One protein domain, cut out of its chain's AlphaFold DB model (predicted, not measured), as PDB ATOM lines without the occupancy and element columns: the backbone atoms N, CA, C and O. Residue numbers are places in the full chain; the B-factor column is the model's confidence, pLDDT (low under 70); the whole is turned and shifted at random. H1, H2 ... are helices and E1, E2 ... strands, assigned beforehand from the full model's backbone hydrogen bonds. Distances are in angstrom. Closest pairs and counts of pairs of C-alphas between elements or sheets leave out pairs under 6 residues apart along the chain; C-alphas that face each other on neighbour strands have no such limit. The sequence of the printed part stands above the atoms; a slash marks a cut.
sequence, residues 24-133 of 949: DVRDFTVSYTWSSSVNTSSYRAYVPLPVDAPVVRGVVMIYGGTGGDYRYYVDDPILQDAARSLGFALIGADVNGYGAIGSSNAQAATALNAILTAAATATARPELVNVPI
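What this domain is: This is residues 24 to 133 of the 949 residues of the protein "Fibronectin type-III domain-containing protein" of Verrucomicrobia bacterium Tous-C9LFEB (UniProt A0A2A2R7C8). A strongly twisted sheet of four strands is the middle layer, with the long helix H3 packed slantwise over one face, mostly by E1, and the short helices H1 and H2 on the other face. The long hairpin E1 E2 runs along the longest axis, and the small helix H4 folds back beside H3. The printed part has 110 residues, with four named strands and four named helices in the order E1 E2 E3 H1 H2 E4 H3 H4. The sheet order is E1 E2 E4 E3, mixed, and the class is mixed, helices and strands. The whole is compact, with a radius of gyration of the C-alphas of 13.6 A, and elongated, spanning 44 by 26 by 19 A.

Where its parts are: Find C-alpha 24 at (39.581, -41.504, 15.980); from there E1 runs 30.8 A through residues 24 to 34. E2, residues 37 to 47, returns over 31.2 A. Next come E3, residues 58 to 63, 16.2 A; H1, residues 71 to 75, 7.7 A; H2, residues 77 to 86, 14.3 A; and E4, residues 88 to 94, 20.1 A. H3, residues 105 to 122, begins at C-alpha 105 (43.241, -11.031, 17.755) and spans 25.6 A. H4, residues 126 to 130, 8.7 A, ends at C-alpha 130 (37.399, -24.162, 9.127).

How they stand to each other: Look first at the hairpin E1 and E2, antiparallel, where N 28 and O 43 are 2.9 A apart. E2 and E4 are antiparallel, with N 44 and O 92 at 3.0 A. E4 and E3 are parallel, with N 62 and O 91 at 2.8 A; E3, H1 H2 and E4 form a strand-helix-strand unit, two parallel neighbour strands with helices between, whose crossover is right-handed. H3 is on one face, at a height over the sheet of 5.0 A; its closest C-alphas to E1 are those of Ala 122 and Arg 26, 6.2 A apart. H2 is on the opposite face, at a height of 8.5 A, making three layers, helices on both faces of a sheet. H1, on the same face as H2, has a height of 6.9 A; the closest C-alphas of H1 and E4, Arg 71 and Gly 92, are 4.0 A apart. H4 touches residues 113 to 120 of H3, closest at the C-alphas of Val 129 and Leu 116, 4.9 A, and only grazes the sheet. In H2 and H3 every O i to N i+4 pair is within hydrogen-bond range; H1 has 0 of 1, with 2 of 2 O i to N i+3 pairs, and H4 has 0 of 1, with 1 of 2.

The domain as a whole: The two C-alphas farthest apart are those of Ser 36 and Val 51, 44.5 A. The printed part has no cut and no long link. Its mean pLDDT is 80.3; look for values under 70 at, among others, residues 49 to 54 and 96 to 100.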
ATOM      1  N   ASP A  24      38.204 -41.925  16.208       61.75
ATOM      2  CA  ASP A  24      39.581 -41.504  15.980       61.75
ATOM      3  C   ASP A  24      40.054 -40.618  17.134       61.75
ATOM      4  O   ASP A  24      39.969 -39.390  17.081       61.75
ATOM      5  N   VAL A  25      40.465 -41.256  18.235       69.81
ATOM      6  CA  VAL A  25      41.116 -40.559  19.347       69.81
ATOM      7  C   VAL A  25      42.601 -40.409  19.038       69.81
ATOM      8  O   VAL A  25      43.309 -41.399  18.804       69.81
ATOM      9  N   ARG A  26      43.076 -39.162  19.000       74.69
ATOM     10  CA  ARG A  26      44.432 -38.813  18.558       74.69
ATOM     11  C   ARG A  26      45.048 -37.734  19.430       74.69
ATOM     12  O   ARG A  26      44.436 -36.693  19.654       74.69
ATOM     13  N   ASP A  27      46.276 -37.973  19.875       79.56
ATOM     14  CA  ASP A  27      47.097 -36.957  20.525       79.56
ATOM     15  C   ASP A  27      47.867 -36.155  19.472       79.56
ATOM     16  O   ASP A  27      48.307 -36.696  18.456       79.56
ATOM     17  N   PHE A  28      48.036 -34.861  19.713       81.25
ATOM     18  CA  PHE A  28      48.859 -33.988  18.884       81.25
ATOM     19  C   PHE A  28      49.393 -32.818  19.708       81.25
ATOM     20  O   PHE A  28      48.841 -32.450  20.744       81.25
ATOM     21  N   THR A  29      50.469 -32.207  19.228       85.62
ATOM     22  CA  THR A  29      51.149 -31.110  19.919       85.62
ATOM     23  C   THR A  29      51.181 -29.888  19.023       85.62
ATOM     24  O   THR A  29      51.368 -30.003  17.811       85.62
ATOM     25  N   VAL A  30      51.024 -28.709  19.619       83.69
ATOM     26  CA  VAL A  30      51.151 -27.439  18.905       83.69
ATOM     27  C   VAL A  30      52.086 -26.519  19.673       83.69
ATOM     28  O   VAL A  30      51.980 -26.377  20.894       83.69
ATOM     29  N   SER A  31      52.999 -25.886  18.943       82.94
ATOM     30  CA  SER A  31      53.930 -24.899  19.477       82.94
ATOM     31  C   SER A  31      53.624 -23.520  18.904       82.94
ATOM     32  O   SER A  31      53.480 -23.355  17.694       82.94
ATOM     33  N   TYR A  32      53.576 -22.520  19.777       74.81
ATOM     34  CA  TYR A  32      53.361 -21.117  19.442       74.81
ATOM     35  C   TYR A  32      54.528 -20.294  19.965       74.81
ATOM     36  O   TYR A  32      55.061 -20.567  21.038       74.81
ATOM     37  N   THR A  33      54.906 -19.248  19.242       73.12
ATOM     38  CA  THR A  33      55.910 -18.298  19.721       73.12
ATOM     39  C   THR A  33      55.237 -16.952  19.918       73.12
ATOM     40  O   THR A  33      54.871 -16.283  18.954       73.12
ATOM     41  N   TRP A  34      55.068 -16.565  21.180       76.50
ATOM     42  CA  TRP A  34      54.687 -15.209  21.559       76.50
ATOM     43  C   TRP A  34      55.915 -14.574  22.190       76.50
ATOM     44  O   TRP A  34      56.471 -15.145  23.123       76.50
ATOM     45  N   SER A  35      56.342 -13.416  21.682       66.62
ATOM     46  CA  SER A  35      57.613 -12.788  22.070       66.62
ATOM     47  C   SER A  35      58.818 -13.743  21.908       66.62
ATOM     48  O   SER A  35      58.898 -14.436  20.896       66.62
ATOM     49  N   SER A  36      59.778 -13.761  22.836       61.72
ATOM     50  CA  SER A  36      61.004 -14.575  22.769       61.72
ATOM     51  C   SER A  36      60.854 -16.004  23.316       61.72
ATOM     52  O   SER A  36      61.850 -16.722  23.378       61.72
ATOM     53  N   SER A  37      59.652 -16.420  23.732       65.31
ATOM     54  CA  SER A  37      59.415 -17.712  24.391       65.31
ATOM     55  C   SER A  37      58.506 -18.624  23.560       65.31
ATOM     56  O   SER A  37      57.404 -18.237  23.162       65.31
ATOM     57  N   VAL A  38      58.954 -19.862  23.331       70.25
ATOM     58  CA  VAL A  38      58.154 -20.914  22.684       70.25
ATOM     59  C   VAL A  38      57.251 -21.564  23.731       70.25
ATOM     60  O   VAL A  38      57.731 -22.090  24.731       70.25
ATOM     61  N   ASN A  39      55.944 -21.536  23.491       69.56
ATOM     62  CA  ASN A  39      54.929 -22.197  24.301       69.56
ATOM     63  C   ASN A  39      54.452 -23.443  23.558       69.56
ATOM     64  O   ASN A  39      53.930 -23.330  22.450       69.56
ATOM     65  N   THR A  40      54.597 -24.617  24.163       78.00
ATOM     66  CA  THR A  40      54.132 -25.886  23.589       78.00
ATOM     67  C   THR A  40      52.991 -26.431  24.433       78.00
ATOM     68  O   THR A  40      53.112 -26.526  25.655       78.00
ATOM     69  N   SER A  41      51.873 -26.761  23.789       81.38
ATOM     70  CA  SER A  41      50.695 -27.361  24.423       81.38
ATOM     71  C   SER A  41      50.352 -28.684  23.752       81.38
ATOM     72  O   SER A  41      50.483 -28.820  22.531       81.38
ATOM     73  N   SER A  42      49.916 -29.640  24.563       84.56
ATOM     74  CA  SER A  42      49.513 -30.966  24.108       84.56
ATOM     75  C   SER A  42      47.996 -31.042  24.071       84.56
ATOM     76  O   SER A  42      47.306 -30.518  24.943       84.56
ATOM     77  N   TYR A  43      47.461 -31.714  23.066       85.06
ATOM     78  CA  TYR A  43      46.029 -31.847  22.854       85.06
ATOM     79  C   TYR A  43      45.679 -33.299  22.569       85.06
ATOM     80  O   TYR A  43      46.509 -34.073  22.088       85.06
ATOM     81  N   ARG A  44      44.426 -33.644  22.842       84.12
ATOM     82  CA  ARG A  44      43.813 -34.911  22.451       84.12
ATOM     83  C   ARG A  44      42.499 -34.600  21.765       84.12
ATOM     84  O   ARG A  44      41.706 -33.839  22.307       84.12
ATOM     85  N   ALA A  45      42.282 -35.146  20.578       84.44
ATOM     86  CA  ALA A  45      41.036 -35.002  19.840       84.44
ATOM     87  C   ALA A  45      40.275 -36.322  19.829       84.44
ATOM     88  O   ALA A  45      40.878 -37.359  19.589       84.44
ATOM     89  N   TYR A  46      38.960 -36.262  20.025       84.50
ATOM     90  CA  TYR A  46      38.024 -37.295  19.591       84.50
ATOM     91  C   TYR A  46      37.251 -36.736  18.409       84.50
ATOM     92  O   TYR A  46      36.661 -35.653  18.504       84.50
ATOM     93  N   VAL A  47      37.210 -37.497  17.319       80.38
ATOM     94  CA  VAL A  47      36.405 -37.147  16.156       80.38
ATOM     95  C   VAL A  47      35.457 -38.295  15.814       80.38
ATOM     96  O   VAL A  47      35.911 -39.437  15.684       80.38
ATOM     97  N   PRO A  48      34.143 -38.025  15.676       73.06
ATOM     98  CA  PRO A  48      33.195 -39.015  15.187       73.06
ATOM     99  C   PRO A  48      33.639 -39.638  13.865       73.06
ATOM    100  O   PRO A  48      34.171 -38.951  12.990       73.06
ATOM    101  N   LEU A  49      33.370 -40.932  13.699       65.31
ATOM    102  CA  LEU A  49      33.638 -41.606  12.437       65.31
ATOM    103  C   LEU A  49      32.785 -41.004  11.306       65.31
ATOM    104  O   LEU A  49      31.651 -40.585  11.558       65.31
ATOM    105  N   PRO A  50      33.258 -41.040  10.045       63.28
ATOM    106  CA  PRO A  50      32.500 -40.528   8.901       63.28
ATOM    107  C   PRO A  50      31.103 -41.157   8.748       63.28
ATOM    108  O   PRO A  50      30.186 -40.516   8.248       63.28
ATOM    109  N   VAL A  51      30.930 -42.410   9.185       57.41
ATOM    110  CA  VAL A  51      29.628 -43.100   9.176       57.41
ATOM    111  C   VAL A  51      28.637 -42.498  10.181       57.41
ATOM    112  O   VAL A  51      27.438 -42.466   9.920       57.41
ATOM    113  N   ASP A  52      29.139 -41.976  11.300       60.56
ATOM    114  CA  ASP A  52      28.332 -41.408  12.382       60.56
ATOM    115  C   ASP A  52      28.086 -39.906  12.208       60.56
ATOM    116  O   ASP A  52      27.037 -39.388  12.610       60.56
ATOM    117  N   ALA A  53      29.074 -39.212  11.639       66.56
ATOM    118  CA  ALA A  53      29.016 -37.819  11.229       66.56
ATOM    119  C   ALA A  53      29.801 -37.652   9.913       66.56
ATOM    120  O   ALA A  53      31.027 -37.515   9.940       66.56
ATOM    121  N   PRO A  54      29.116 -37.627   8.752       67.88
ATOM    122  CA  PRO A  54      29.766 -37.472   7.448       67.88
ATOM    123  C   PRO A  54      30.683 -36.253   7.381       67.88
ATOM    124  O   PRO A  54      31.777 -36.327   6.817       67.88
ATOM    125  N   VAL A  55      30.281 -35.160   8.039       78.88
ATOM    126  CA  VAL A  55      31.084 -33.947   8.201       78.88
ATOM    127  C   VAL A  55      31.037 -33.480   9.649       78.88
ATOM    128  O   VAL A  55      29.959 -33.393  10.244       78.88
ATOM    129  N   VAL A  56      32.203 -33.145  10.206       88.56
ATOM    130  CA  VAL A  56      32.301 -32.560  11.546       88.56
ATOM    131  C   VAL A  56      31.985 -31.077  11.461       88.56
ATOM    132  O   VAL A  56      32.631 -30.331  10.732       88.56
ATOM    133  N   ARG A  57      30.975 -30.639  12.212       91.56
ATOM    134  CA  ARG A  57      30.421 -29.284  12.120       91.56
ATOM    135  C   ARG A  57      31.154 -28.275  12.988       91.56
ATOM    136  O   ARG A  57      31.089 -27.092  12.680       91.56
ATOM    137  N   GLY A  58      31.822 -28.722  14.044       95.31
ATOM    138  CA  GLY A  58      32.391 -27.883  15.095       95.31
ATOM    139  C   GLY A  58      33.252 -28.684  16.062       95.31
ATOM    140  O   GLY A  58      33.270 -29.915  16.019       95.31
ATOM    141  N   VAL A  59      33.951 -27.979  16.946       96.50
ATOM    142  CA  VAL A  59      34.765 -28.578  18.013       96.50
ATOM    143  C   VAL A  59      34.361 -27.996  19.364       96.50
ATOM    144  O   VAL A  59      34.235 -26.780  19.498       96.50
ATOM    145  N   VAL A  60      34.210 -28.849  20.376       96.19
ATOM    146  CA  VAL A  60      34.167 -28.436  21.785       96.19
ATOM    147  C   VAL A  60      35.573 -28.567  22.369       96.19
ATOM    148  O   VAL A  60      36.114 -29.668  22.460       96.19
ATOM    149  N   MET A  61      36.174 -27.439  22.732       93.62
ATOM    150  CA  MET A  61      37.477 -27.354  23.383       93.62
ATOM    151  C   MET A  61      37.314 -27.361  24.905       93.62
ATOM    152  O   MET A  61      36.533 -26.577  25.447       93.62
ATOM    153  N   ILE A  62      38.064 -28.229  25.582       89.50
ATOM    154  CA  ILE A  62      38.042 -28.414  27.033       89.50
ATOM    155  C   ILE A  62      39.430 -28.081  27.585       89.50
ATOM    156  O   ILE A  62      40.403 -28.795  27.334       89.50
ATOM    157  N   TYR A  63      39.519 -26.980  28.331       86.06
ATOM    158  CA  TYR A  63      40.764 -26.480  28.908       86.06
ATOM    159  C   TYR A  63      40.861 -26.743  30.408       86.06
ATOM    160  O   TYR A  63      39.900 -26.541  31.155       86.06
ATOM    161  N   GLY A  64      42.061 -27.119  30.841       78.94
ATOM    162  CA  GLY A  64      42.378 -27.324  32.244       78.94
ATOM    163  C   GLY A  64      42.737 -26.071  33.027       78.94
ATOM    164  O   GLY A  64      43.062 -25.021  32.469       78.94
ATOM    165  N   GLY A  65      42.697 -26.224  34.352       76.00
ATOM    166  CA  GLY A  65      43.306 -25.299  35.304       76.00
ATOM    167  C   GLY A  65      44.839 -25.288  35.205       76.00
ATOM    168  O   GLY A  65      45.444 -26.047  34.449       76.00
ATOM    169  N   THR A  66      45.491 -24.421  35.981       72.00
ATOM    170  CA  THR A  66      46.959 -24.313  36.000       72.00
ATOM    171  C   THR A  66      47.612 -25.660  36.322       72.00
ATOM    172  O   THR A  66      47.422 -26.185  37.414       72.00
ATOM    173  N   GLY A  67      48.400 -26.200  35.385       63.25
ATOM    174  CA  GLY A  67      49.109 -27.475  35.550       63.25
ATOM    175  C   GLY A  67      48.229 -28.728  35.461       63.25
ATOM    176  O   GLY A  67      48.699 -29.809  35.802       63.25
ATOM    177  N   GLY A  68      46.965 -28.592  35.041       69.75
ATOM    178  CA  GLY A  68      46.043 -29.713  34.871       69.75
ATOM    179  C   GLY A  68      45.983 -30.215  33.427       69.75
ATOM    180  O   GLY A  68      45.681 -29.446  32.516       69.75
ATOM    181  N   ASP A  69      46.166 -31.522  33.240       76.44
ATOM    182  CA  ASP A  69      45.923 -32.208  31.969       76.44
ATOM    183  C   ASP A  69      44.435 -32.554  31.846       76.44
ATOM    184  O   ASP A  69      43.925 -33.356  32.621       76.44
ATOM    185  N   TYR A  70      43.718 -31.924  30.910       78.06
ATOM    186  CA  TYR A  70      42.275 -32.132  30.704       78.06
ATOM    187  C   TYR A  70      41.977 -32.943  29.439       78.06
ATOM    188  O   TYR A  70      40.826 -33.054  29.010       78.06
ATOM    189  N   ARG A  71      43.002 -33.560  28.842       80.69
ATOM    190  CA  ARG A  71      42.841 -34.460  27.693       80.69
ATOM    191  C   ARG A  71      41.977 -35.674  28.030       80.69
ATOM    192  O   ARG A  71      41.314 -36.193  27.142       80.69
ATOM    193  N   TYR A  72      41.904 -36.067  29.299       71.94
ATOM    194  CA  TYR A  72      41.102 -37.203  29.756       71.94
ATOM    195  C   TYR A  72      39.598 -37.068  29.501       71.94
ATOM    196  O   TYR A  72      38.931 -38.075  29.287       71.94
ATOM    197  N   TYR A  73      39.050 -35.845  29.465       73.25
ATOM    198  CA  TYR A  73      37.627 -35.633  29.164       73.25
ATOM    199  C   TYR A  73      37.244 -36.118  27.762       73.25
ATOM    200  O   TYR A  73      36.089 -36.427  27.494       73.25
ATOM    201  N   VAL A  74      38.222 -36.202  26.863       77.12
ATOM    202  CA  VAL A  74      38.039 -36.686  25.494       77.12
ATOM    203  C   VAL A  74      37.782 -38.190  25.463       77.12
ATOM    204  O   VAL A  74      37.136 -38.675  24.536       77.12
ATOM    205  N   ASP A  75      38.263 -38.927  26.466       69.56
ATOM    206  CA  ASP A  75      38.076 -40.374  26.573       69.56
ATOM    207  C   ASP A  75      36.719 -40.746  27.202       69.56
ATOM    208  O   ASP A  75      36.353 -41.922  27.178       69.56
ATOM    209  N   ASP A  76      35.956 -39.778  27.730       70.81
ATOM    210  CA  ASP A  76      34.643 -40.042  28.322       70.81
ATOM    211  C   ASP A  76      33.631 -40.442  27.224       70.81
ATOM    212  O   ASP A  76      33.255 -39.610  26.389       70.81
ATOM    213  N   PRO A  77      33.144 -41.699  27.216       67.50
ATOM    214  CA  PRO A  77      32.229 -42.188  26.187       67.50
ATOM    215  C   PRO A  77      30.904 -41.417  26.155       67.50
ATOM    216  O   PRO A  77      30.294 -41.287  25.097       67.50
ATOM    217  N   ILE A  78      30.460 -40.875  27.289       71.00
ATOM    218  CA  ILE A  78      29.228 -40.091  27.381       71.00
ATOM    219  C   ILE A  78      29.422 -38.730  26.709       71.00
ATOM    220  O   ILE A  78      28.548 -38.275  25.970       71.00
ATOM    221  N   LEU A  79      30.576 -38.089  26.914       76.31
ATOM    222  CA  LEU A  79      30.892 -36.826  26.243       76.31
ATOM    223  C   LEU A  79      31.108 -37.027  24.745       76.31
ATOM    224  O   LEU A  79      30.681 -36.198  23.939       76.31
ATOM    225  N   GLN A  80      31.713 -38.149  24.354       79.75
ATOM    226  CA  GLN A  80      31.822 -38.550  22.954       79.75
ATOM    227  C   GLN A  80      30.445 -38.750  22.313       79.75
ATOM    228  O   GLN A  80      30.236 -38.298  21.185       79.75
ATOM    229  N   ASP A  81      29.503 -39.391  23.012       74.88
ATOM    230  CA  ASP A  81      28.121 -39.574  22.556       74.88
ATOM    231  C   ASP A  81      27.401 -38.224  22.419       74.88
ATOM    232  O   ASP A  81      26.755 -37.973  21.396       74.88
ATOM    233  N   ALA A  82      27.568 -37.323  23.393       78.25
ATOM    234  CA  ALA A  82      27.035 -35.964  23.344       78.25
ATOM    235  C   ALA A  82      27.584 -35.192  22.130       78.25
ATOM    236  O   ALA A  82      26.810 -34.713  21.298       78.25
ATOM    237  N   ALA A  83      28.907 -35.154  21.953       84.50
ATOM    238  CA  ALA A  83      29.553 -34.509  20.811       84.50
ATOM    239  C   ALA A  83      29.114 -35.129  19.474       84.50
ATOM    240  O   ALA A  83      28.730 -34.411  18.547       84.50
ATOM    241  N   ARG A  84      29.059 -36.464  19.390       80.62
ATOM    242  CA  ARG A  84      28.581 -37.194  18.205       80.62
ATOM    243  C   ARG A  84      27.129 -36.860  17.888       80.62
ATOM    244  O   ARG A  84      26.785 -36.745  16.716       80.62
ATOM    245  N   SER A  85      26.265 -36.714  18.894       77.75
ATOM    246  CA  SER A  85      24.856 -36.339  18.705       77.75
ATOM    247  C   SER A  85      24.694 -34.940  18.097       77.75
ATOM    248  O   SER A  85      23.756 -34.710  17.339       77.75
ATOM    249  N   LEU A  86      25.655 -34.046  18.350       83.25
ATOM    250  CA  LEU A  86      25.702 -32.693  17.794       83.25
ATOM    251  C   LEU A  86      26.419 -32.631  16.430       83.25
ATOM    252  O   LEU A  86      26.325 -31.623  15.725       83.25
ATOM    253  N   GLY A  87      27.127 -33.697  16.038       84.94
ATOM    254  CA  GLY A  87      28.023 -33.710  14.877       84.94
ATOM    255  C   GLY A  87      29.323 -32.934  15.120       84.94
ATOM    256  O   GLY A  87      29.868 -32.338  14.191       84.94
ATOM    257  N   PHE A  88      29.780 -32.875  16.372       92.06
ATOM    258  CA  PHE A  88      30.958 -32.133  16.821       92.06
ATOM    259  C   PHE A  88      32.078 -33.091  17.244       92.06
ATOM    260  O   PHE A  88      31.836 -34.232  17.635       92.06
ATOM    261  N   ALA A  89      33.312 -32.597  17.181       92.38
ATOM    262  CA  ALA A  89      34.485 -33.227  17.780       92.38
ATOM    263  C   ALA A  89      34.755 -32.667  19.189       92.38
ATOM    264  O   ALA A  89      34.277 -31.587  19.543       92.38
ATOM    265  N   LEU A  90      35.553 -33.389  19.975       92.00
ATOM    266  CA  LEU A  90      36.078 -32.927  21.262       92.00
ATOM    267  C   LEU A  90      37.576 -32.690  21.137       92.00
ATOM    268  O   LEU A  90      38.264 -33.512  20.536       92.00
ATOM    269  N   ILE A  91      38.085 -31.619  21.738       92.88
ATOM    270  CA  ILE A  91      39.521 -31.419  21.935       92.88
ATOM    271  C   ILE A  91      39.774 -31.069  23.396       92.88
ATOM    272  O   ILE A  91      39.384 -30.003  23.859       92.88
ATOM    273  N   GLY A  92      40.450 -31.955  24.114       89.12
ATOM    274  CA  GLY A  92      40.965 -31.689  25.452       89.12
ATOM    275  C   GLY A  92      42.386 -31.155  25.363       89.12
ATOM    276  O   GLY A  92      43.137 -31.530  24.457       89.12
ATOM    277  N   ALA A  93      42.751 -30.273  26.284       84.81
ATOM    278  CA  ALA A  93      44.043 -29.607  26.269       84.81
ATOM    279  C   ALA A  93      44.806 -29.803  27.584       84.81
ATOM    280  O   ALA A  93      44.248 -29.673  28.673       84.81
ATOM    281  N   ASP A  94      46.102 -30.051  27.447       82.94
ATOM    282  CA  ASP A  94      47.116 -29.882  28.479       82.94
ATOM    283  C   ASP A  94      47.934 -28.640  28.109       82.94
ATOM    284  O   ASP A  94      48.773 -28.644  27.196       82.94
ATOM    285  N   VAL A  95      47.583 -27.524  28.746       70.56
ATOM    286  CA  VAL A  95      48.152 -26.210  28.445       70.56
ATOM    287  C   VAL A  95      49.201 -25.833  29.483       70.56
ATOM    288  O   VAL A  95      48.900 -25.591  30.651       70.56
ATOM    289  N   ASN A  96      50.445 -25.677  29.028       61.28
ATOM    290  CA  ASN A  96      51.547 -25.141  29.828       61.28
ATOM    291  C   ASN A  96      51.437 -23.609  29.981       61.28
ATOM    292  O   ASN A  96      52.285 -22.853  29.509       61.28
ATOM    293  N   GLY A  97      50.378 -23.140  30.647       58.41
ATOM    294  CA  GLY A  97      50.248 -21.763  31.133       58.41
ATOM    295  C   GLY A  97      49.302 -20.831  30.359       58.41
ATOM    296  O   GLY A  97      48.809 -21.121  29.272       58.41
ATOM    297  N   TYR A  98      49.076 -19.653  30.957       56.28
ATOM    298  CA  TYR A  98      48.097 -18.611  30.571       56.28
ATOM    299  C   TYR A  98      48.291 -18.031  29.154       56.28
ATOM    300  O   TYR A  98      47.397 -17.399  28.592       56.28
ATOM    301  N   GLY A  99      49.475 -18.222  28.566       59.84
ATOM    302  CA  GLY A  99      49.881 -17.621  27.297       59.84
ATOM    303  C   GLY A  99      49.480 -18.390  26.038       59.84
ATOM    304  O   GLY A  99      49.716 -17.873  24.953       59.84
ATOM    305  N   ALA A 100      48.887 -19.586  26.129       66.12
ATOM    306  CA  ALA A 100      48.702 -20.467  24.966       66.12
ATOM    307  C   ALA A 100      47.905 -19.829  23.804       66.12
ATOM    308  O   ALA A 100      48.232 -20.047  22.642       66.12
ATOM    309  N   ILE A 101      46.915 -18.981  24.106       75.38
ATOM    310  CA  ILE A 101      46.032 -18.337  23.110       75.38
ATOM    311  C   ILE A 101      46.585 -16.972  22.634       75.38
ATOM    312  O   ILE A 101      46.140 -16.427  21.626       75.38
ATOM    313  N   GLY A 102      47.587 -16.419  23.329       78.94
ATOM    314  CA  GLY A 102      48.072 -15.053  23.116       78.94
ATOM    315  C   GLY A 102      47.165 -13.974  23.732       78.94
ATOM    316  O   GLY A 102      46.219 -14.271  24.463       78.94
ATOM    317  N   SER A 103      47.482 -12.705  23.467       83.31
ATOM    318  CA  SER A 103      46.833 -11.512  24.047       83.31
ATOM    319  C   SER A 103      46.309 -10.518  22.999       83.31
ATOM    320  O   SER A 103      46.049  -9.353  23.303       83.31
ATOM    321  N   SER A 104      46.162 -10.955  21.746       86.00
ATOM    322  CA  SER A 104      45.613 -10.144  20.652       86.00
ATOM    323  C   SER A 104      44.875 -11.001  19.623       86.00
ATOM    324  O   SER A 104      45.133 -12.201  19.511       86.00
ATOM    325  N   ASN A 105      44.018 -10.371  18.812       87.12
ATOM    326  CA  ASN A 105      43.241 -11.031  17.755       87.12
ATOM    327  C   ASN A 105      44.124 -11.840  16.787       87.12
ATOM    328  O   ASN A 105      43.804 -12.978  16.453       87.12
ATOM    329  N   ALA A 106      45.266 -11.282  16.369       88.12
ATOM    330  CA  ALA A 106      46.180 -11.947  15.439       88.12
ATOM    331  C   ALA A 106      46.831 -13.201  16.047       88.12
ATOM    332  O   ALA A 106      46.978 -14.221  15.370       88.12
ATOM    333  N   GLN A 107      47.196 -13.138  17.330       87.50
ATOM    334  CA  GLN A 107      47.783 -14.273  18.039       87.50
ATOM    335  C   GLN A 107      46.747 -15.380  18.252       87.50
ATOM    336  O   GLN A 107      47.016 -16.528  17.910       87.50
ATOM    337  N   ALA A 108      45.531 -15.035  18.683       87.31
ATOM    338  CA  ALA A 108      44.454 -16.009  18.842       87.31
ATOM    339  C   ALA A 108      44.088 -16.685  17.512       87.31
ATOM    340  O   ALA A 108      43.967 -17.907  17.455       87.31
ATOM    341  N   ALA A 109      43.982 -15.924  16.416       87.88
ATOM    342  CA  ALA A 109      43.734 -16.487  15.088       87.88
ATOM    343  C   ALA A 109      44.847 -17.456  14.653       87.88
ATOM    344  O   ALA A 109      44.566 -18.535  14.133       87.88
ATOM    345  N   THR A 110      46.108 -17.095  14.909       88.81
ATOM    346  CA  THR A 110      47.267 -17.954  14.629       88.81
ATOM    347  C   THR A 110      47.214 -19.238  15.457       88.81
ATOM    348  O   THR A 110      47.367 -20.326  14.902       88.81
ATOM    349  N   ALA A 111      46.938 -19.125  16.760       88.38
ATOM    350  CA  ALA A 111      46.822 -20.269  17.656       88.38
ATOM    351  C   ALA A 111      45.710 -21.218  17.205       88.38
ATOM    352  O   ALA A 111      45.944 -22.407  17.011       88.38
ATOM    353  N   LEU A 112      44.512 -20.680  16.969       90.88
ATOM    354  CA  LEU A 112      43.343 -21.465  16.589       90.88
ATOM    355  C   LEU A 112      43.553 -22.210  15.273       90.88
ATOM    356  O   LEU A 112      43.257 -23.400  15.183       90.88
ATOM    357  N   ASN A 113      44.090 -21.526  14.261       91.69
ATOM    358  CA  ASN A 113      44.363 -22.151  12.971       91.69
ATOM    359  C   ASN A 113      45.402 -23.270  13.104       91.69
ATOM    360  O   ASN A 113      45.240 -24.313  12.473       91.69
ATOM    361  N   ALA A 114      46.427 -23.099  13.943       90.50
ATOM    362  CA  ALA A 114      47.416 -24.141  14.195       90.50
ATOM    363  C   ALA A 114      46.809 -25.351  14.932       90.50
ATOM    364  O   ALA A 114      47.034 -26.479  14.499       90.50
ATOM    365  N   ILE A 115      45.976 -25.134  15.961       91.50
ATOM    366  CA  ILE A 115      45.259 -26.213  16.671       91.50
ATOM    367  C   ILE A 115      44.391 -27.010  15.708       91.50
ATOM    368  O   ILE A 115      44.501 -28.231  15.638       91.50
ATOM    369  N   LEU A 116      43.540 -26.325  14.945       93.94
ATOM    370  CA  LEU A 116      42.591 -26.982  14.054       93.94
ATOM    371  C   LEU A 116      43.282 -27.666  12.871       93.94
ATOM    372  O   LEU A 116      42.839 -28.730  12.450       93.94
ATOM    373  N   THR A 117      44.392 -27.118  12.369       93.81
ATOM    374  CA  THR A 117      45.204 -27.767  11.325       93.81
ATOM    375  C   THR A 117      45.905 -29.016  11.848       93.81
ATOM    376  O   THR A 117      45.903 -30.050  11.175       93.81
ATOM    377  N   ALA A 118      46.469 -28.954  13.055       87.56
ATOM    378  CA  ALA A 118      47.086 -30.112  13.687       87.56
ATOM    379  C   ALA A 118      46.045 -31.205  13.974       87.56
ATOM    380  O   ALA A 118      46.275 -32.360  13.629       87.56
ATOM    381  N   ALA A 119      44.868 -30.835  14.487       87.75
ATOM    382  CA  ALA A 119      43.755 -31.760  14.696       87.75
ATOM    383  C   ALA A 119      43.262 -32.383  13.378       87.75
ATOM    384  O   ALA A 119      43.105 -33.602  13.300       87.75
ATOM    385  N   ALA A 120      43.073 -31.574  12.327       87.88
ATOM    386  CA  ALA A 120      42.691 -32.037  10.989       87.88
ATOM    387  C   ALA A 120      43.676 -33.072  10.438       87.88
ATOM    388  O   ALA A 120      43.270 -34.087   9.876       87.88
ATOM    389  N   THR A 121      44.973 -32.821  10.634       85.25
ATOM    390  CA  THR A 121      46.051 -33.708  10.189       85.25
ATOM    391  C   THR A 121      46.079 -34.995  11.007       85.25
ATOM    392  O   THR A 121      46.088 -36.080  10.434       85.25
ATOM    393  N   ALA A 122      46.049 -34.884  12.338       77.56
ATOM    394  CA  ALA A 122      46.150 -36.021  13.247       77.56
ATOM    395  C   ALA A 122      44.986 -37.012  13.095       77.56
ATOM    396  O   ALA A 122      45.181 -38.209  13.283       77.56
ATOM    397  N   THR A 123      43.801 -36.510  12.741       77.44
ATOM    398  CA  THR A 123      42.554 -37.294  12.647       77.44
ATOM    399  C   THR A 123      42.126 -37.595  11.208       77.44
ATOM    400  O   THR A 123      41.086 -38.201  10.975       77.44
ATOM    401  N   ALA A 124      42.893 -37.134  10.212       80.50
ATOM    402  CA  ALA A 124      42.528 -37.206   8.794       80.50
ATOM    403  C   ALA A 124      41.134 -36.611   8.471       80.50
ATOM    404  O   ALA A 124      40.406 -37.112   7.609       80.50
ATOM    405  N   ARG A 125      40.765 -35.515   9.149       84.69
ATOM    406  CA  ARG A 125      39.494 -34.785   8.973       84.69
ATOM    407  C   ARG A 125      39.761 -33.361   8.484       84.69
ATOM    408  O   ARG A 125      39.841 -32.432   9.293       84.69
ATOM    409  N   PRO A 126      39.954 -33.165   7.165       88.25
ATOM    410  CA  PRO A 126      40.416 -31.896   6.611       88.25
ATOM    411  C   PRO A 126      39.443 -30.736   6.835       88.25
ATOM    412  O   PRO A 126      39.873 -29.590   6.845       88.25
ATOM    413  N   GLU A 127      38.152 -30.988   7.046       90.69
ATOM    414  CA  GLU A 127      37.170 -29.937   7.315       90.69
ATOM    415  C   GLU A 127      37.397 -29.206   8.650       90.69
ATOM    416  O   GLU A 127      36.983 -28.052   8.785       90.69
ATOM    417  N   LEU A 128      38.100 -29.827   9.615       92.81
ATOM    418  CA  LEU A 128      38.339 -29.257  10.950       92.81
ATOM    419  C   LEU A 128      39.043 -27.896  10.894       92.81
ATOM    420  O   LEU A 128      38.831 -27.067  11.773       92.81
ATOM    421  N   VAL A 129      39.814 -27.613   9.843       94.38
ATOM    422  CA  VAL A 129      40.540 -26.340   9.679       94.38
ATOM    423  C   VAL A 129      39.623 -25.106   9.683       94.38
ATOM    424  O   VAL A 129      40.046 -24.016  10.077       94.38
ATOM    425  N   ASN A 130      38.354 -25.263   9.290       94.75
ATOM    426  CA  ASN A 130      37.399 -24.162   9.127       94.75
ATOM    427  C   ASN A 130      36.216 -24.204  10.096       94.75
ATOM    428  O   ASN A 130      35.369 -23.303  10.074       94.75
ATOM    429  N   VAL A 131      36.134 -25.225  10.947       96.75
ATOM    430  CA  VAL A 131      35.009 -25.354  11.873       96.75
ATOM    431  C   VAL A 131      35.053 -24.261  12.949       96.75
ATOM    432  O   VAL A 131      36.132 -23.757  13.293       96.75
ATOM    433  N   PRO A 132      33.894 -23.838  13.475       97.56
ATOM    434  CA  PRO A 132      33.832 -23.004  14.660       97.56
ATOM    435  C   PRO A 132      34.112 -23.817  15.928       97.56
ATOM    436  O   PRO A 132      34.004 -25.048  15.944       97.56
ATOM    437  N   ILE A 133      34.426 -23.106  17.007       97.19
ATOM    438  CA  ILE A 133      34.709 -23.688  18.316       97.19
ATOM    439  C   ILE A 133      33.682 -23.278  19.363       97.19
ATOM    440  O   ILE A 133      33.109 -22.192  19.320       97.19
TER     441      ILE A 133